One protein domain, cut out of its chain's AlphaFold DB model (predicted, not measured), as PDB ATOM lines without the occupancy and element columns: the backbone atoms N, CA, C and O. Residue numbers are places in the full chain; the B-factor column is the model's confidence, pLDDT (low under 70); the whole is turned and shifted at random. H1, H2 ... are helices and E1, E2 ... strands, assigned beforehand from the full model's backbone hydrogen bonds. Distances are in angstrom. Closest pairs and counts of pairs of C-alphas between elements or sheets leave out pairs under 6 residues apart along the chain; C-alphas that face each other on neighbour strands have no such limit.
ATOM      1  N   ILE A  13      -7.208 -15.700  -1.824       91.06
ATOM      2  CA  ILE A  13      -6.876 -16.667  -0.761       91.06
ATOM      3  C   ILE A  13      -6.149 -17.905  -1.302       91.06
ATOM      4  O   ILE A  13      -5.278 -18.448  -0.624       91.06
ATOM      5  N   VAL A  14      -6.512 -18.392  -2.492       89.69
ATOM      6  CA  VAL A  14      -5.855 -19.558  -3.107       89.69
ATOM      7  C   VAL A  14      -4.423 -19.228  -3.528       89.69
ATOM      8  O   VAL A  14      -3.532 -20.045  -3.300       89.69
ATOM      9  N   GLU A  15      -4.202 -18.049  -4.103       88.75
ATOM     10  CA  GLU A  15      -2.865 -17.549  -4.442       88.75
ATOM     11  C   GLU A  15      -2.022 -17.398  -3.172       88.75
ATOM     12  O   GLU A  15      -0.968 -18.022  -3.056       88.75
ATOM     13  N   LEU A  16      -2.575 -16.750  -2.145       88.94
ATOM     14  CA  LEU A  16      -1.907 -16.580  -0.858       88.94
ATOM     15  C   LEU A  16      -1.536 -17.912  -0.180       88.94
ATOM     16  O   LEU A  16      -0.491 -18.005   0.456       88.94
ATOM     17  N   ILE A  17      -2.353 -18.968  -0.308       90.19
ATOM     18  CA  ILE A  17      -1.992 -20.317   0.180       90.19
ATOM     19  C   ILE A  17      -0.697 -20.805  -0.474       90.19
ATOM     20  O   ILE A  17       0.161 -21.357   0.217       90.19
ATOM     21  N   SER A  18      -0.576 -20.637  -1.793       87.31
ATOM     22  CA  SER A  18       0.620 -21.033  -2.539       87.31
ATOM     23  C   SER A  18       1.830 -20.212  -2.098       87.31
ATOM     24  O   SER A  18       2.890 -20.780  -1.839       87.31
ATOM     25  N   ASP A  19       1.663 -18.901  -1.953       87.62
ATOM     26  CA  ASP A  19       2.761 -17.993  -1.621       87.62
ATOM     27  C   ASP A  19       3.271 -18.214  -0.190       87.62
ATOM     28  O   ASP A  19       4.477 -18.321   0.045       87.62
ATOM     29  N   VAL A  20       2.361 -18.420   0.766       86.94
ATOM     30  CA  VAL A  20       2.684 -18.793   2.153       86.94
ATOM     31  C   VAL A  20       3.492 -20.093   2.221       86.94
ATOM     32  O   VAL A  20       4.408 -20.199   3.034       86.94
ATOM     33  N   GLN A  21       3.196 -21.081   1.370       84.19
ATOM     34  CA  GLN A  21       3.933 -22.353   1.331       84.19
ATOM     35  C   GLN A  21       5.346 -22.226   0.754       84.19
ATOM     36  O   GLN A  21       6.194 -23.075   1.030       84.19
ATOM     37  N   GLN A  22       5.590 -21.196  -0.053       84.38
ATOM     38  CA  GLN A  22       6.888 -20.914  -0.669       84.38
ATOM     39  C   GLN A  22       7.717 -19.912   0.143       84.38
ATOM     40  O   GLN A  22       8.887 -19.677  -0.168       84.38
ATOM     41  N   CYS A  23       7.129 -19.332   1.191       82.12
ATOM     42  CA  CYS A  23       7.799 -18.407   2.086       82.12
ATOM     43  C   CYS A  23       8.999 -19.094   2.759       82.12
ATOM     44  O   CYS A  23       8.864 -20.154   3.369       82.12
ATOM     45  N   GLN A  24      10.188 -18.492   2.648       77.06
ATOM     46  CA  GLN A  24      11.411 -19.030   3.261       77.06
ATOM     47  C   GLN A  24      11.414 -18.896   4.792       77.06
ATOM     48  O   GLN A  24      12.172 -19.593   5.461       77.06
ATOM     49  N   GLY A  25      10.555 -18.031   5.338       81.06
ATOM     50  CA  GLY A  25      10.345 -17.860   6.769       81.06
ATOM     51  C   GLY A  25       9.009 -18.426   7.253       81.06
ATOM     52  O   GLY A  25       8.202 -18.925   6.475       81.06
ATOM     53  N   THR A  26       8.754 -18.339   8.559       86.19
ATOM     54  CA  THR A  26       7.444 -18.673   9.129       86.19
ATOM     55  C   THR A  26       6.540 -17.436   9.107       86.19
ATOM     56  O   THR A  26       6.802 -16.499   9.865       86.19
ATOM     57  N   PRO A  27       5.466 -17.414   8.297       88.81
ATOM     58  CA  PRO A  27       4.575 -16.267   8.229       88.81
ATOM     59  C   PRO A  27       3.631 -16.211   9.428       88.81
ATOM     60  O   PRO A  27       2.973 -17.194   9.790       88.81
ATOM     61  N   PHE A  28       3.525 -15.024  10.015       91.44
ATOM     62  CA  PHE A  28       2.575 -14.707  11.070       91.44
ATOM     63  C   PHE A  28       1.728 -13.511  10.665       91.44
ATOM     64  O   PHE A  28       2.251 -12.436  10.381       91.44
ATOM     65  N   LEU A  29       0.413 -13.687  10.713       92.06
ATOM     66  CA  LEU A  29      -0.539 -12.597  10.586       92.06
ATOM     67  C   LEU A  29      -0.653 -11.869  11.923       92.06
ATOM     68  O   LEU A  29      -0.920 -12.493  12.953       92.06
ATOM     69  N   VAL A  30      -0.470 -10.554  11.892       91.44
ATOM     70  CA  VAL A  30      -0.611  -9.653  13.036       91.44
ATOM     71  C   VAL A  30      -1.718  -8.649  12.738       91.44
ATOM     72  O   VAL A  30      -1.634  -7.906  11.761       91.44
ATOM     73  N   VAL A  31      -2.739  -8.612  13.597       91.81
ATOM     74  CA  VAL A  31      -3.880  -7.692  13.469       91.81
ATOM     75  C   VAL A  31      -4.136  -7.010  14.807       91.81
ATOM     76  O   VAL A  31      -4.109  -7.665  15.852       91.81
ATOM     77  N   ASN A  32      -4.399  -5.705  14.782       90.12
ATOM     78  CA  ASN A  32      -4.720  -4.945  15.986       90.12
ATOM     79  C   ASN A  32      -6.102  -5.311  16.525       90.12
ATOM     80  O   ASN A  32      -7.018  -5.628  15.762       90.12
ATOM     81  N   THR A  33      -6.239  -5.252  17.847       89.38
ATOM     82  CA  THR A  33      -7.497  -5.509  18.568       89.38
ATOM     83  C   THR A  33      -8.021  -4.304  19.340       89.38
ATOM     84  O   THR A  33      -9.028  -4.418  20.035       89.38
ATOM     85  N   ASP A  34      -7.326  -3.174  19.251       80.94
ATOM     86  CA  ASP A  34      -7.716  -1.888  19.820       80.94
ATOM     87  C   ASP A  34      -7.260  -0.787  18.854       80.94
ATOM     88  O   ASP A  34      -6.103  -0.771  18.436       80.94
ATOM     89  N   GLU A  35      -8.164   0.122  18.500       69.50
ATOM     90  CA  GLU A  35      -7.888   1.266  17.619       69.50
ATOM     91  C   GLU A  35      -7.066   2.369  18.312       69.50
ATOM     92  O   GLU A  35      -6.608   3.319  17.677       69.50
ATOM     93  N   HIS A  36      -6.874   2.268  19.630       74.69
ATOM     94  CA  HIS A  36      -6.159   3.255  20.437       74.69
ATOM     95  C   HIS A  36      -4.825   2.746  21.005       74.69
ATOM     96  O   HIS A  36      -4.156   3.486  21.730       74.69
ATOM     97  N   SER A  37      -4.417   1.511  20.690       76.94
ATOM     98  CA  SER A  37      -3.159   0.929  21.173       76.94
ATOM     99  C   SER A  37      -2.433   0.140  20.085       76.94
ATOM    100  O   SER A  37      -2.957  -0.832  19.550       76.94
ATOM    101  N   ASP A  38      -1.170   0.495  19.827       73.62
ATOM    102  CA  ASP A  38      -0.271  -0.251  18.932       73.62
ATOM    103  C   ASP A  38       0.221  -1.580  19.542       73.62
ATOM    104  O   ASP A  38       0.847  -2.411  18.869       73.62
ATOM    105  N   GLN A  39      -0.061  -1.792  20.829       80.75
ATOM    106  CA  GLN A  39       0.316  -2.993  21.563       80.75
ATOM    107  C   GLN A  39      -0.783  -4.052  21.549       80.75
ATOM    108  O   GLN A  39      -0.462  -5.242  21.544       80.75
ATOM    109  N   ALA A  40      -2.054  -3.641  21.505       88.31
ATOM    110  CA  ALA A  40      -3.187  -4.557  21.510       88.31
ATOM    111  C   ALA A  40      -3.312  -5.279  20.166       88.31
ATOM    112  O   ALA A  40      -3.693  -4.685  19.156       88.31
ATOM    113  N   ARG A  41      -3.008  -6.574  20.143       92.38
ATOM    114  CA  ARG A  41      -2.966  -7.342  18.897       92.38
ATOM    115  C   ARG A  41      -3.200  -8.822  19.112       92.38
ATOM    116  O   ARG A  41      -2.931  -9.376  20.177       92.38
ATOM    117  N   VAL A  42      -3.609  -9.468  18.033       92.81
ATOM    118  CA  VAL A  42      -3.563 -10.916  17.874       92.81
ATOM    119  C   VAL A  42      -2.498 -11.265  16.841       92.81
ATOM    120  O   VAL A  42      -2.386 -10.614  15.800       92.81
ATOM    121  N   ARG A  43      -1.697 -12.287  17.139       92.50
ATOM    122  CA  ARG A  43      -0.669 -12.829  16.249       92.50
ATOM    123  C   ARG A  43      -0.906 -14.317  16.040       92.50
ATOM    124  O   ARG A  43      -0.910 -15.075  17.007       92.50
ATOM    125  N   ILE A  44      -1.084 -14.736  14.791       92.38
ATOM    126  CA  ILE A  44      -1.397 -16.123  14.421       92.38
ATOM    127  C   ILE A  44      -0.442 -16.607  13.346       92.38
ATOM    128  O   ILE A  44      -0.203 -15.920  12.356       92.38
ATOM    129  N   LYS A  45       0.074 -17.823  13.527       91.50
ATOM    130  CA  LYS A  45       0.861 -18.499  12.499       91.50
ATOM    131  C   LYS A  45      -0.030 -18.831  11.303       91.50
ATOM    132  O   LYS A  45      -1.045 -19.508  11.466       91.50
ATOM    133  N   LEU A  46       0.377 -18.421  10.105       90.25
ATOM    134  CA  LEU A  46      -0.281 -18.802   8.853       90.25
ATOM    135  C   LEU A  46       0.197 -20.185   8.396       90.25
ATOM    136  O   LEU A  46       0.797 -20.354   7.341       90.25
ATOM    137  N   ASP A  47      -0.043 -21.196   9.227       88.50
ATOM    138  CA  ASP A  47       0.181 -22.588   8.844       88.50
ATOM    139  C   ASP A  47      -0.917 -23.082   7.870       88.50
ATOM    140  O   ASP A  47      -1.934 -22.403   7.671       88.50
ATOM    141  N   PRO A  48      -0.767 -24.273   7.257       87.50
ATOM    142  CA  PRO A  48      -1.791 -24.807   6.361       87.50
ATOM    143  C   PRO A  48      -3.188 -24.904   6.996       87.50
ATOM    144  O   PRO A  48      -4.188 -24.791   6.290       87.50
ATOM    145  N   GLY A  49      -3.277 -25.092   8.318       87.25
ATOM    146  CA  GLY A  49      -4.545 -25.144   9.042       87.25
ATOM    147  C   GLY A  49      -5.239 -23.783   9.097       87.25
ATOM    148  O   GLY A  49      -6.425 -23.688   8.770       87.25
ATOM    149  N   ALA A  50      -4.501 -22.730   9.451       89.69
ATOM    150  CA  ALA A  50      -4.987 -21.354   9.468       89.69
ATOM    151  C   ALA A  50      -5.394 -20.890   8.062       89.69
ATOM    152  O   ALA A  50      -6.498 -20.379   7.870       89.69
ATOM    153  N   MET A  51      -4.558 -21.156   7.056       91.12
ATOM    154  CA  MET A  51      -4.852 -20.800   5.666       91.12
ATOM    155  C   MET A  51      -6.093 -21.517   5.124       91.12
ATOM    156  O   MET A  51      -6.945 -20.911   4.467       91.12
ATOM    157  N   PHE A  52      -6.269 -22.794   5.471       89.69
ATOM    158  CA  PHE A  52      -7.475 -23.529   5.105       89.69
ATOM    159  C   PHE A  52      -8.728 -23.008   5.827       89.69
ATOM    160  O   PHE A  52      -9.824 -23.067   5.267       89.69
ATOM    161  N   ALA A  53      -8.597 -22.457   7.039       91.12
ATOM    162  CA  ALA A  53      -9.709 -21.808   7.731       91.12
ATOM    163  C   ALA A  53     -10.195 -20.556   6.978       91.12
ATOM    164  O   ALA A  53     -11.402 -20.428   6.756       91.12
ATOM    165  N   PHE A  54      -9.282 -19.694   6.511       92.94
ATOM    166  CA  PHE A  54      -9.626 -18.534   5.675       92.94
ATOM    167  C   PHE A  54     -10.320 -18.947   4.376       92.94
ATOM    168  O   PHE A  54     -11.392 -18.429   4.060       92.94
ATOM    169  N   TYR A  55      -9.771 -19.942   3.671       92.62
ATOM    170  CA  TYR A  55     -10.379 -20.480   2.450       92.62
ATOM    171  C   TYR A  55     -11.803 -20.984   2.693       92.62
ATOM    172  O   TYR A  55     -12.734 -20.612   1.976       92.62
ATOM    173  N   ARG A  56     -12.001 -21.804   3.733       91.75
ATOM    174  CA  ARG A  56     -13.320 -22.363   4.051       91.75
ATOM    175  C   ARG A  56     -14.329 -21.288   4.417       91.75
ATOM    176  O   ARG A  56     -15.482 -21.400   4.011       91.75
ATOM    177  N   LEU A  57     -13.916 -20.276   5.173       92.75
ATOM    178  CA  LEU A  57     -14.777 -19.154   5.534       92.75
ATOM    179  C   LEU A  57     -15.174 -18.330   4.303       92.75
ATOM    180  O   LEU A  57     -16.358 -18.043   4.130       92.75
ATOM    181  N   GLN A  58     -14.222 -18.028   3.418       91.31
ATOM    182  CA  GLN A  58     -14.489 -17.286   2.184       91.31
ATOM    183  C   GLN A  58     -15.406 -18.065   1.231       91.31
ATOM    184  O   GLN A  58     -16.360 -17.511   0.685       91.31
ATOM    185  N   LEU A  59     -15.173 -19.371   1.073       90.75
ATOM    186  CA  LEU A  59     -16.035 -20.243   0.274       90.75
ATOM    187  C   LEU A  59     -17.444 -20.358   0.878       90.75
ATOM    188  O   LEU A  59     -18.445 -20.327   0.157       90.75
ATOM    189  N   ALA A  60     -17.548 -20.478   2.204       89.06
ATOM    190  CA  ALA A  60     -18.834 -20.535   2.890       89.06
ATOM    191  C   ALA A  60     -19.620 -19.227   2.705       89.06
ATOM    192  O   ALA A  60     -20.808 -19.273   2.398       89.06
ATOM    193  N   LYS A  61     -18.951 -18.068   2.773       88.25
ATOM    194  CA  LYS A  61     -19.550 -16.756   2.480       88.25
ATOM    195  C   LYS A  61     -20.145 -16.693   1.068       88.25
ATOM    196  O   LYS A  61     -21.257 -16.203   0.896       88.25
ATOM    197  N   GLN A  62     -19.447 -17.224   0.066       86.19
ATOM    198  CA  GLN A  62     -19.941 -17.256  -1.318       86.19
ATOM    199  C   GLN A  62     -21.116 -18.211  -1.525       86.19
ATOM    200  O   GLN A  62     -22.029 -17.926  -2.296       86.19
ATOM    201  N   THR A  63     -21.077 -19.367  -0.866       85.81
ATOM    202  CA  THR A  63     -22.083 -20.425  -1.041       85.81
ATOM    203  C   THR A  63     -23.317 -20.220  -0.163       85.81
ATOM    204  O   THR A  63     -24.374 -20.775  -0.462       85.81
ATOM    205  N   MET A  64     -23.217 -19.392   0.881       85.00
ATOM    206  CA  MET A  64     -24.297 -19.059   1.812       85.00
ATOM    207  C   MET A  64     -24.452 -17.533   1.978       85.00
ATOM    208  O   MET A  64     -24.345 -17.023   3.091       85.00
ATOM    209  N   PRO A  65     -24.767 -16.772   0.911       76.00
ATOM    210  CA  PRO A  65     -24.770 -15.303   0.947       76.00
ATOM    211  C   PRO A  65     -25.828 -14.697   1.888       76.00
ATOM    212  O   PRO A  65     -25.720 -13.543   2.297       76.00
ATOM    213  N   ALA A  66     -26.861 -15.463   2.258       83.88
ATOM    214  CA  ALA A  66     -27.846 -15.044   3.254       83.88
ATOM    215  C   ALA A  66     -27.285 -15.053   4.692       83.88
ATOM    216  O   ALA A  66     -27.833 -14.386   5.574       83.88
ATOM    217  N   GLN A  67     -26.204 -15.796   4.942       80.81
ATOM    218  CA  GLN A  67     -25.586 -15.910   6.253       80.81
ATOM    219  C   GLN A  67     -24.588 -14.770   6.468       80.81
ATOM    220  O   GLN A  67     -23.491 -14.752   5.923       80.81
ATOM    221  N   ARG A  68     -24.978 -13.804   7.305       78.50
ATOM    222  CA  ARG A  68     -24.204 -12.571   7.550       78.50
ATOM    223  C   ARG A  68     -22.947 -12.771   8.403       78.50
ATOM    224  O   ARG A  68     -22.113 -11.872   8.471       78.50
ATOM    225  N   LEU A  69     -22.843 -13.911   9.084       84.38
ATOM    226  CA  LEU A  69     -21.744 -14.245   9.980       84.38
ATOM    227  C   LEU A  69     -21.486 -15.753   9.956       84.38
ATOM    228  O   LEU A  69     -22.381 -16.558  10.231       84.38
ATOM    229  N   ILE A  70     -20.241 -16.114   9.672       89.25
ATOM    230  CA  ILE A  70     -19.728 -17.483   9.717       89.25
ATOM    231  C   ILE A  70     -18.507 -17.472  10.633       89.25
ATOM    232  O   ILE A  70     -17.675 -16.574  10.536       89.25
ATOM    233  N   GLN A  71     -18.409 -18.428  11.554       88.44
ATOM    234  CA  GLN A  71     -17.337 -18.471  12.547       88.44
ATOM    235  C   GLN A  71     -16.704 -19.856  12.594       88.44
ATOM    236  O   GLN A  71     -17.402 -20.868  12.533       88.44
ATOM    237  N   LEU A  72     -15.381 -19.891  12.728       86.94
ATOM    238  CA  LEU A  72     -14.615 -21.105  12.989       86.94
ATOM    239  C   LEU A  72     -13.779 -20.904  14.249       86.94
ATOM    240  O   LEU A  72     -13.022 -19.940  14.346       86.94
ATOM    241  N   ALA A  73     -13.908 -21.833  15.198       85.88
ATOM    242  CA  ALA A  73     -13.079 -21.854  16.396       85.88
ATOM    243  C   ALA A  73     -11.594 -21.881  16.013       85.88
ATOM    244  O   ALA A  73     -11.179 -22.663  15.150       85.88
ATOM    245  N   LEU A  74     -10.807 -21.029  16.661       80.88
ATOM    246  CA  LEU A  74      -9.385 -20.938  16.408       80.88
ATOM    247  C   LEU A  74      -8.684 -22.097  17.122       80.88
ATOM    248  O   LEU A  74      -8.606 -22.125  18.345       80.88
ATOM    249  N   LYS A  75      -8.208 -23.081  16.353       67.19
ATOM    250  CA  LYS A  75      -7.420 -24.206  16.885       67.19
ATOM    251  C   LYS A  75      -5.908 -23.999  16.771       67.19
ATOM    252  O   LYS A  75      -5.161 -24.718  17.424       67.19
ATOM    253  N   SER A  76      -5.465 -23.067  15.930       62.34
ATOM    254  CA  SER A  76      -4.048 -22.726  15.787       62.34
ATOM    255  C   SER A  76      -3.592 -21.852  16.959       62.34
ATOM    256  O   SER A  76      -4.389 -21.041  17.438       62.34
ATOM    257  N   PRO A  77      -2.333 -21.979  17.416       75.06
ATOM    258  CA  PRO A  77      -1.807 -21.131  18.477       75.06
ATOM    259  C   PRO A  77      -1.862 -19.658  18.048       75.06
ATOM    260  O   PRO A  77      -1.256 -19.265  17.048       75.06
ATOM    261  N   ALA A  78      -2.614 -18.862  18.810       87.94
ATOM    262  CA  ALA A  78      -2.629 -17.408  18.736       87.94
ATOM    263  C   ALA A  78      -1.970 -16.829  19.977       87.94
ATOM    264  O   ALA A  78      -2.283 -17.239  21.093       87.94
ATOM    265  N   THR A  79      -1.142 -15.816  19.777       92.62
ATOM    266  CA  THR A  79      -0.686 -14.948  20.858       92.62
ATOM    267  C   THR A  79      -1.588 -13.724  20.895       92.62
ATOM    268  O   THR A  79      -1.664 -12.984  19.911       92.62
ATOM    269  N   TRP A  80      -2.271 -13.511  22.016       93.75
ATOM    270  CA  TRP A  80      -3.095 -12.330  22.251       93.75
ATOM    271  C   TRP A  80      -2.379 -11.392  23.209       93.75
ATOM    272  O   TRP A  80      -1.896 -11.823  24.251       93.75
ATOM    273  N   VAL A  81      -2.321 -10.111  22.860       91.88
ATOM    274  CA  VAL A  81      -1.672  -9.059  23.645       91.88
ATOM    275  C   VAL A  81      -2.691  -7.953  23.887       91.88
ATOM    276  O   VAL A  81      -3.382  -7.539  22.958       91.88
ATOM    277  N   ASN A  82      -2.819  -7.490  25.130       90.25
ATOM    278  CA  ASN A  82      -3.743  -6.408  25.482       90.25
ATOM    279  C   ASN A  82      -3.133  -5.012  25.239       90.25
ATOM    280  O   ASN A  82      -1.963  -4.880  24.888       90.25
ATOM    281  N   GLY A  83      -3.915  -3.953  25.473       86.19
ATOM    282  CA  GLY A  83      -3.479  -2.565  25.254       86.19
ATOM    283  C   GLY A  83      -2.310  -2.079  26.116       86.19
ATOM    284  O   GLY A  83      -1.744  -1.036  25.804       86.19
ATOM    285  N   ASN A  84      -1.922  -2.840  27.146       87.94
ATOM    286  CA  ASN A  84      -0.746  -2.573  27.977       87.94
ATOM    287  C   ASN A  84       0.488  -3.385  27.541       87.94
ATOM    288  O   ASN A  84       1.520  -3.309  28.203       87.94
ATOM    289  N   GLY A  85       0.372  -4.213  26.496       86.38
ATOM    290  CA  GLY A  85       1.469  -5.045  25.998       86.38
ATOM    291  C   GLY A  85       1.621  -6.388  26.706       86.38
ATOM    292  O   GLY A  85       2.609  -7.084  26.479       86.38
ATOM    293  N   HIS A  86       0.666  -6.775  27.556       91.06
ATOM    294  CA  HIS A  86       0.713  -8.044  28.283       91.06
ATOM    295  C   HIS A  86      -0.001  -9.142  27.495       91.06
ATOM    296  O   HIS A  86      -1.131  -8.948  27.035       91.06
ATOM    297  N   GLU A  87       0.644 -10.305  27.389       94.25
ATOM    298  CA  GLU A  87       0.028 -11.501  26.822       94.25
ATOM    299  C   GLU A  87      -1.096 -12.030  27.718       94.25
ATOM    300  O   GLU A  87      -1.013 -11.973  28.949       94.25
ATOM    301  N   PHE A  88      -2.152 -12.546  27.096       93.31
ATOM    302  CA  PHE A  88      -3.244 -13.222  27.787       93.31
ATOM    303  C   PHE A  88      -3.764 -14.407  26.970       93.31
ATOM    304  O   PHE A  88      -3.599 -14.464  25.753       93.31
ATOM    305  N   GLU A  89      -4.418 -15.349  27.646       93.06
ATOM    306  CA  GLU A  89      -5.029 -16.522  27.024       93.06
ATOM    307  C   GLU A  89      -6.553 -16.431  27.171       93.06
ATOM    308  O   GLU A  89      -7.051 -16.368  28.299       93.06
ATOM    309  N   PRO A  90      -7.314 -16.348  26.067       92.81
ATOM    310  CA  PRO A  90      -8.766 -16.367  26.137       92.81
ATOM    311  C   PRO A  90      -9.298 -17.793  26.303       92.81
ATOM    312  O   PRO A  90      -8.765 -18.731  25.716       92.81
ATOM    313  N   ASP A  91     -10.415 -17.940  27.017       93.38
ATOM    314  CA  ASP A  91     -11.101 -19.233  27.144       93.38
ATOM    315  C   ASP A  91     -11.692 -19.690  25.795       93.38
ATOM    316  O   ASP A  91     -11.705 -20.882  25.479       93.38
ATOM    317  N   TYR A  92     -12.157 -18.740  24.974       92.94
ATOM    318  CA  TYR A  92     -12.640 -19.005  23.619       92.94
ATOM    319  C   TYR A  92     -12.106 -17.979  22.622       92.94
ATOM    320  O   TYR A  92     -12.147 -16.775  22.870       92.94
ATOM    321  N   ALA A  93     -11.682 -18.453  21.448       93.88
ATOM    322  CA  ALA A  93     -11.263 -17.612  20.333       93.88
ATOM    323  C   ALA A  93     -11.748 -18.175  18.993       93.88
ATOM    324  O   ALA A  93     -11.829 -19.393  18.800       93.88
ATOM    325  N   TRP A  94     -12.063 -17.298  18.042       93.88
ATOM    326  CA  TRP A  94     -12.503 -17.698  16.706       93.88
ATOM    327  C   TRP A  94     -12.114 -16.694  15.625       93.88
ATOM    328  O   TRP A  94     -11.908 -15.507  15.885       93.88
ATOM    329  N   ILE A  95     -12.080 -17.195  14.390       94.00
ATOM    330  CA  ILE A  95     -12.069 -16.384  13.172       94.00
ATOM    331  C   ILE A  95     -13.517 -16.234  12.727       94.00
ATOM    332  O   ILE A  95     -14.223 -17.223  12.519       94.00
ATOM    333  N   ALA A  96     -13.966 -14.996  12.594       91.94
ATOM    334  CA  ALA A  96     -15.246 -14.635  12.019       91.94
ATOM    335  C   ALA A  96     -15.054 -14.161  10.578       91.94
ATOM    336  O   ALA A  96     -14.096 -13.459  10.276       91.94
ATOM    337  N   CYS A  97     -15.998 -14.501   9.710       91.88
ATOM    338  CA  CYS A  97     -16.131 -13.964   8.365       91.88
ATOM    339  C   CYS A  97     -17.529 -13.363   8.213       91.88
ATOM    340  O   CYS A  97     -18.538 -14.017   8.497       91.88
ATOM    341  N   THR A  98     -17.573 -12.101   7.805       89.56
ATOM    342  CA  THR A  98     -18.785 -11.330   7.528       89.56
ATOM    343  C   THR A  98     -18.791 -10.889   6.064       89.56
ATOM    344  O   THR A  98     -17.870 -11.168   5.288       89.56
ATOM    345  N   ASN A  99     -19.820 -10.141   5.666       85.12
ATOM    346  CA  ASN A  99     -19.844  -9.506   4.349       85.12
ATOM    347  C   ASN A  99     -18.694  -8.509   4.146       85.12
ATOM    348  O   ASN A  99     -18.234  -8.363   3.017       85.12
ATOM    349  N   GLU A 100     -18.186  -7.918   5.223       88.50
ATOM    350  CA  GLU A 100     -17.126  -6.906   5.199       88.50
ATOM    351  C   GLU A 100     -15.724  -7.526   5.167       88.50
ATOM    352  O   GLU A 100     -14.827  -6.957   4.562       88.50
ATOM    353  N   GLY A 101     -15.530  -8.717   5.745       91.44
ATOM    354  CA  GLY A 101     -14.222  -9.373   5.758       91.44
ATOM    355  C   GLY A 101     -14.056 -10.367   6.901       91.44
ATOM    356  O   GLY A 101     -15.035 -10.900   7.430       91.44
ATOM    357  N   PHE A 102     -12.810 -10.624   7.274       93.81
ATOM    358  CA  PHE A 102     -12.424 -11.441   8.415       93.81
ATOM    359  C   PHE A 102     -12.171 -10.595   9.653       93.81
ATOM    360  O   PHE A 102     -11.742  -9.454   9.556       93.81
ATOM    361  N   SER A 103     -12.400 -11.172  10.827       94.00
ATOM    362  CA  SER A 103     -11.943 -10.624  12.107       94.00
ATOM    363  C   SER A 103     -11.682 -11.753  13.095       94.00
ATOM    364  O   SER A 103     -12.264 -12.835  12.994       94.00
ATOM    365  N   PHE A 104     -10.832 -11.500  14.079       94.25
ATOM    366  CA  PHE A 104     -10.611 -12.376  15.218       94.25
ATOM    367  C   PHE A 104     -11.405 -11.872  16.413       94.25
ATOM    368  O   PHE A 104     -11.521 -10.665  16.627       94.25
ATOM    369  N   LYS A 105     -11.940 -12.786  17.217       93.94
ATOM    370  CA  LYS A 105     -12.601 -12.440  18.479       93.94
ATOM    371  C   LYS A 105     -12.200 -13.412  19.572       93.94
ATOM    372  O   LYS A 105     -11.976 -14.590  19.291       93.94
ATOM    373  N   ALA A 106     -12.151 -12.897  20.793       94.06
ATOM    374  CA  ALA A 106     -11.778 -13.628  21.992       94.06
ATOM    375  C   ALA A 106     -12.705 -13.280  23.163       94.06
ATOM    376  O   ALA A 106     -13.014 -12.105  23.392       94.06
ATOM    377  N   THR A 107     -13.117 -14.292  23.928       93.81
ATOM    378  CA  THR A 107     -13.952 -14.141  25.126       93.81
ATOM    379  C   THR A 107     -13.423 -14.956  26.300       93.81
ATOM    380  O   THR A 107     -12.692 -15.929  26.112       93.81
ATOM    381  N   ASP A 108     -13.845 -14.587  27.507       94.50
ATOM    382  CA  ASP A 108     -13.714 -15.446  28.686       94.50
ATOM    383  C   ASP A 108     -14.784 -16.557  28.705       94.50
ATOM    384  O   ASP A 108     -15.647 -16.656  27.823       94.50
ATOM    385  N   SER A 109     -14.730 -17.397  29.735       94.75
ATOM    386  CA  SER A 109     -15.611 -18.545  29.963       94.75
ATOM    387  C   SER A 109     -17.070 -18.157  30.201       94.75
ATOM    388  O   SER A 109     -17.955 -19.002  30.056       94.75
ATOM    389  N   GLN A 110     -17.333 -16.890  30.534       95.81
ATOM    390  CA  GLN A 110     -18.672 -16.320  30.691       95.81
ATOM    391  C   GLN A 110     -19.182 -15.675  29.392       95.81
ATOM    392  O   GLN A 110     -20.304 -15.170  29.352       95.81
ATOM    393  N   GLY A 111     -18.378 -15.678  28.324       91.44
ATOM    394  CA  GLY A 111     -18.705 -15.051  27.047       91.44
ATOM    395  C   GLY A 111     -18.490 -13.536  27.028       91.44
ATOM    396  O   GLY A 111     -18.928 -12.870  26.086       91.44
ATOM    397  N   LYS A 112     -17.819 -12.961  28.034       94.81
ATOM    398  CA  LYS A 112     -17.451 -11.542  28.020       94.81
ATOM    399  C   LYS A 112     -16.377 -11.318  26.963       94.81
ATOM    400  O   LYS A 112     -15.366 -12.017  26.936       94.81
ATOM    401  N   LEU A 113     -16.579 -10.307  26.121       92.69
ATOM    402  CA  LEU A 113     -15.601  -9.905  25.115       92.69
ATOM    403  C   LEU A 113     -14.311  -9.416  25.785       92.69
ATOM    404  O   LEU A 113     -14.342  -8.482  26.586       92.69
ATOM    405  N   LEU A 114     -13.194 -10.054  25.434       91.94
ATOM    406  CA  LEU A 114     -11.852  -9.665  25.869       91.94
ATOM    407  C   LEU A 114     -11.148  -8.832  24.798       91.94
ATOM    408  O   LEU A 114     -10.526  -7.826  25.118       91.94
ATOM    409  N   ALA A 115     -11.263  -9.249  23.534       92.44
ATOM    410  CA  ALA A 115     -10.660  -8.569  22.395       92.44
ATOM    411  C   ALA A 115     -11.412  -8.893  21.096       92.44
ATOM    412  O   ALA A 115     -11.963  -9.986  20.927       92.44
ATOM    413  N   GLN A 116     -11.395  -7.951  20.155       92.94
ATOM    414  CA  GLN A 116     -11.860  -8.147  18.787       92.94
ATOM    415  C   GLN A 116     -10.924  -7.399  17.845       92.94
ATOM    416  O   GLN A 116     -10.641  -6.231  18.074       92.94
ATOM    417  N   SER A 117     -10.463  -8.064  16.788       92.75
ATOM    418  CA  SER A 117      -9.633  -7.412  15.786       92.75
ATOM    419  C   SER A 117     -10.434  -6.479  14.887       92.75
ATOM    420  O   SER A 117     -11.647  -6.644  14.708       92.75
ATOM    421  N   GLU A 118      -9.714  -5.572  14.236       89.88
ATOM    422  CA  GLU A 118     -10.200  -4.894  13.037       89.88
ATOM    423  C   GLU A 118     -10.658  -5.909  11.977       89.88
ATOM    424  O   GLU A 118     -10.210  -7.066  11.950       89.88
ATOM    425  N   ILE A 119     -11.580  -5.467  11.119       91.94
ATOM    426  CA  ILE A 119     -12.032  -6.254   9.973       91.94
ATOM    427  C   ILE A 119     -11.052  -6.044   8.822       91.94
ATOM    428  O   ILE A 119     -10.710  -4.907   8.508       91.94
ATOM    429  N   PHE A 120     -10.646  -7.132   8.172       92.56
ATOM    430  CA  PHE A 120      -9.769  -7.094   7.005       92.56
ATOM    431  C   PHE A 120     -10.264  -7.992   5.871       92.56
ATOM    432  O   PHE A 120     -10.910  -9.017   6.100       92.56
ATOM    433  N   THR A 121      -9.966  -7.625   4.630       92.19
ATOM    434  CA  THR A 121     -10.393  -8.370   3.438       92.19
ATOM    435  C   THR A 121      -9.324  -9.366   2.966       92.19
ATOM    436  O   THR A 121      -8.148  -9.223   3.304       92.19
ATOM    437  N   PRO A 122      -9.704 -10.371   2.152       91.12
ATOM    438  CA  PRO A 122      -8.749 -11.205   1.419       91.12
ATOM    439  C   PRO A 122      -7.704 -10.403   0.638       91.12
ATOM    440  O   PRO A 122      -6.524 -10.725   0.702       91.12
ATOM    441  N   THR A 123      -8.132  -9.337  -0.038       90.25
ATOM    442  CA  THR A 123      -7.252  -8.479  -0.836       90.25
ATOM    443  C   THR A 123      -6.232  -7.759   0.041       90.25
ATOM    444  O   THR A 123      -5.046  -7.846  -0.239       90.25
ATOM    445  N   GLN A 124      -6.655  -7.165   1.165       91.25
ATOM    446  CA  GLN A 124      -5.732  -6.522   2.114       91.25
ATOM    447  C   GLN A 124      -4.727  -7.509   2.717       91.25
ATOM    448  O   GLN A 124      -3.583  -7.154   2.977       91.25
ATOM    449  N   LEU A 125      -5.153  -8.751   2.966       90.56
ATOM    450  CA  LEU A 125      -4.260  -9.799   3.448       90.56
ATOM    451  C   LEU A 125      -3.220 -10.191   2.386       90.56
ATOM    452  O   LEU A 125      -2.066 -10.423   2.736       90.56
ATOM    453  N   ASN A 126      -3.625 -10.262   1.114       88.62
ATOM    454  CA  ASN A 126      -2.734 -10.567  -0.006       88.62
ATOM    455  C   ASN A 126      -1.727  -9.427  -0.252       88.62
ATOM    456  O   ASN A 126      -0.526  -9.665  -0.315       88.62
ATOM    457  N   GLU A 127      -2.200  -8.178  -0.279       87.62
ATOM    458  CA  GLU A 127      -1.357  -6.975  -0.374       87.62
ATOM    459  C   GLU A 127      -0.324  -6.931   0.764       87.62
ATOM    460  O   GLU A 127       0.876  -6.861   0.514       87.62
ATOM    461  N   ALA A 128      -0.765  -7.112   2.013       87.12
ATOM    462  CA  ALA A 128       0.130  -7.144   3.169       87.12
ATOM    463  C   ALA A 128       1.153  -8.290   3.131       87.12
ATOM    464  O   ALA A 128       2.209  -8.192   3.756       87.12
ATOM    465  N   PHE A 129       0.836  -9.402   2.461       87.12
ATOM    466  CA  PHE A 129       1.780 -10.496   2.264       87.12
ATOM    467  C   PHE A 129       2.839 -10.128   1.223       87.12
ATOM    468  O   PHE A 129       4.025 -10.358   1.460       87.12
ATOM    469  N   ALA A 130       2.431  -9.530   0.104       84.31
ATOM    470  CA  ALA A 130       3.350  -9.064  -0.931       84.31
ATOM    471  C   ALA A 130       4.321  -7.991  -0.407       84.31
ATOM    472  O   ALA A 130       5.498  -8.006  -0.766       84.31
ATOM    473  N   ASP A 131       3.840  -7.128   0.489       80.81
ATOM    474  CA  ASP A 131       4.622  -6.067   1.135       80.81
ATOM    475  C   ASP A 131       5.372  -6.544   2.395       80.81
ATOM    476  O   ASP A 131       6.029  -5.754   3.077       80.81
ATOM    477  N   SER A 132       5.272  -7.831   2.749       76.88
ATOM    478  CA  SER A 132       5.860  -8.334   3.990       76.88
ATOM    479  C   SER A 132       7.388  -8.385   3.928       76.88
ATOM    480  O   SER A 132       7.998  -8.884   2.983       76.88
ATOM    481  N   GLU A 133       8.023  -7.901   4.993       64.38
ATOM    482  CA  GLU A 133       9.469  -7.985   5.171       64.38
ATOM    483  C   GLU A 133       9.837  -9.155   6.096       64.38
ATOM    484  O   GLU A 133       9.176  -9.427   7.105       64.38
ATOM    485  N   VAL A 134      10.935  -9.843   5.772       61.69
ATOM    486  CA  VAL A 134      11.528 -10.854   6.656       61.69
ATOM    487  C   VAL A 134      12.128 -10.139   7.865       61.69
ATOM    488  O   VAL A 134      13.080  -9.366   7.735       61.69
ATOM    489  N   MET A 135      11.599 -10.397   9.061       57.34
ATOM    490  CA  MET A 135      12.184  -9.861  10.283       57.34
ATOM    491  C   MET A 135      13.407 -10.700  10.669       57.34
ATOM    492  O   MET A 135      13.314 -11.906  10.874       57.34
ATOM    493  N   ASN A 136      14.561 -10.047  10.846       52.16
ATOM    494  CA  ASN A 136      15.852 -10.673  11.192       52.16
ATOM    495  C   ASN A 136      15.874 -11.472  12.522       52.16
ATOM    496  O   ASN A 136      16.913 -12.017  12.891       52.16
ATOM    497  N   GLN A 137      14.770 -11.546  13.272       49.06
ATOM    498  CA  GLN A 137      14.658 -12.380  14.469       49.06
ATOM    499  C   GLN A 137      14.014 -13.727  14.115       49.06
ATOM    500  O   GLN A 137      12.805 -13.887  14.213       49.06
ATOM    501  N   GLY A 138      14.836 -14.705  13.726       57.22
ATOM    502  CA  GLY A 138      14.431 -16.118  13.689       57.22
ATOM    503  C   GLY A 138      13.606 -16.560  12.477       57.22
ATOM    504  O   GLY A 138      12.763 -17.440  12.628       57.22
ATOM    505  N   ASP A 139      13.851 -15.974  11.302       72.00
ATOM    506  CA  ASP A 139      13.173 -16.304  10.040       72.00
ATOM    507  C   ASP A 139      11.648 -16.101  10.091       72.00
ATOM    508  O   ASP A 139      10.890 -16.786   9.406       72.00
ATOM    509  N   GLU A 140      11.152 -15.176  10.912       82.81
ATOM    510  CA  GLU A 140       9.727 -14.851  10.950       82.81
ATOM    511  C   GLU A 140       9.373 -13.774   9.920       82.81
ATOM    512  O   GLU A 140      10.071 -12.768   9.770       82.81
ATOM    513  N   VAL A 141       8.241 -13.957   9.242       83.88
ATOM    514  CA  VAL A 141       7.684 -12.965   8.313       83.88
ATOM    515  C   VAL A 141       6.414 -12.401   8.927       83.88
ATOM    516  O   VAL A 141       5.426 -13.115   9.108       83.88
ATOM    517  N   ALA A 142       6.449 -11.127   9.310       86.19
ATOM    518  CA  ALA A 142       5.315 -10.467   9.944       86.19
ATOM    519  C   ALA A 142       4.425  -9.817   8.880       86.19
ATOM    520  O   ALA A 142       4.791  -8.809   8.284       86.19
ATOM    521  N   ILE A 143       3.231 -10.370   8.691       87.31
ATOM    522  CA  ILE A 143       2.222  -9.862   7.760       87.31
ATOM    523  C   ILE A 143       1.242  -9.030   8.573       87.31
ATOM    524  O   ILE A 143       0.510  -9.557   9.414       87.31
ATOM    525  N   ARG A 144       1.263  -7.714   8.376       87.56
ATOM    526  CA  ARG A 144       0.449  -6.772   9.149       87.56
ATOM    527  C   ARG A 144      -0.714  -6.299   8.303       87.56
ATOM    528  O   ARG A 144      -0.502  -5.753   7.232       87.56
ATOM    529  N   VAL A 145      -1.929  -6.464   8.810       86.19
ATOM    530  CA  VAL A 145      -3.142  -5.987   8.136       86.19
ATOM    531  C   VAL A 145      -3.873  -4.999   9.040       86.19
ATOM    532  O   VAL A 145      -3.853  -5.143  10.264       86.19
ATOM    533  N   GLY A 146      -4.508  -3.992   8.437       72.69
ATOM    534  CA  GLY A 146      -5.196  -2.921   9.159       72.69
ATOM    535  C   GLY A 146      -4.248  -1.804   9.595       72.69
ATOM    536  O   GLY A 146      -3.177  -1.622   9.013       72.69
ATOM    537  N   GLN A 147      -4.622  -1.047  10.629       63.94
ATOM    538  CA  GLN A 147      -3.870   0.145  11.059       63.94
ATOM    539  C   GLN A 147      -2.405  -0.142  11.437       63.94
ATOM    540  O   GLN A 147      -1.539   0.719  11.325       63.94
ATOM    541  N   ALA A 148      -2.075  -1.369  11.848       56.06
ATOM    542  CA  ALA A 148      -0.692  -1.756  12.132       56.06
ATOM    543  C   ALA A 148       0.254  -1.589  10.926       56.06
ATOM    544  O   ALA A 148       1.447  -1.361  11.135       56.06
ATOM    545  N   ALA A 149      -0.258  -1.704   9.694       55.53
ATOM    546  CA  ALA A 149       0.509  -1.448   8.476       55.53
ATOM    547  C   ALA A 149       0.828   0.051   8.327       55.53
ATOM    548  O   ALA A 149       1.987   0.416   8.143       55.53
TER     549      ALA A 149
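Overview. This is residues 13 to 149 of the 174 residues of an uncharacterized protein of Pusillimonas maritima (UniProt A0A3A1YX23). Two twisted sheets of four strands stand partly face to face with their strands crossed, and three helices, roughly side by side, gather along one side of the pair. H2 packs over E3 and E5 of one sheet, H3 packs over E8 of the other, and H1 touches both of these helices. The printed part has 137 residues, with three named helices and eight named strands in the order H1 E1 E2 H2 E3 E4 E5 E6 E7 H3 E8, a mixed class of helices and strands. One sheet runs E4 E2 E1 E8 and is mixed; the other runs E3 E5 E6 E7 and is antiparallel throughout. The whole is compact, with a radius of gyration of the C-alphas of 14.4 A and spans of 40 by 40 by 24 A.

Along the chain. Find C-alpha 13 at (-6.876, -16.667, -0.761); from there H1, residues 13 to 22, runs 14.4 A to C-alpha 22 at (6.888, -20.914, -0.669). Next come E1, residues 26 to 32, 19.6 A long, and E2, residues 41 to 45. At C-alpha 48 the longest helix begins, H2, residues 48 to 63, 22.0 A. Read on to E3, residues 69 to 73, and E4, residues 78 to 81. Then follow E5, residues 92 to 98, 18.9 A, E6, residues 102 to 107, 17.0 A, and E7, residues 113 to 116. H3 takes residues 122 to 130, 12.5 A. The last named strand is E8, residues 140 to 145, 15.9 A, ending at C-alpha 145 at (-3.142, -5.987, 8.136).

Arrangement. Look first at the sheet E4 E2 E1 E8, which is only just strongly twisted, its C-alphas lying up to 4.5 A off its best plane. E1 and E2 form a hairpin, with N 29 and O 44 2.8 A apart. E2 and E4 are antiparallel, with N 81 and O 41 at 2.8 A. On the other side of E1 is E8, parallel to it, with N 28 and O 141 at 2.8 A. In the strongly twisted sheet E3 E5 E6 E7, E3 and E5 are antiparallel, with N 97 and O 70 at 2.8 A. E5, E6 and E7 make a meander, each strand the antiparallel neighbour of the one before; look at N 96 and O 103, 2.8 A, and N 106 and O 115, 2.9 A. The two sheets form a sandwich, two sheets face to face, with strands at 85 degrees and the facing parts 10.4 A centre to centre. H2 and the second sheet make two layers, a helix on one face of a sheet, at a height over the sheet of 9.0 A; the C-alphas of Leu 57 and Cys 97 are its closest to E5, at 6.1 A. H3 is over E8 at a height over the sheet of 8.1 A, closest at the C-alphas of Phe 129 and Ile 143, 5.6 A. H1 touches H2, which touches it with its residues 48 to 55 alone, at a shallow tilt of 11 degrees, opposite ways; the closest C-alphas are those of Ile 13 and Tyr 55, 6.1 A. H1 touches H3 at a shallow tilt of 24 degrees, the same way, closest at the C-alphas of Leu 16 and Asn 126, 6.1 A. H2 and H3 are only just apart, at 8.4 A. In H1, H2 and H3 every O i to N i+4 pair is within hydrogen-bond range.

Size, cuts and confidence. The two C-alphas farthest apart are those of Ala 66 and Asn 136, 44.6 A. The printed part has no cut and no long link. Confidence is under 70 at residue 35, residues 75 to 76, 133 to 138 and 147 to 149; the mean pLDDT of the printed part is 85.9.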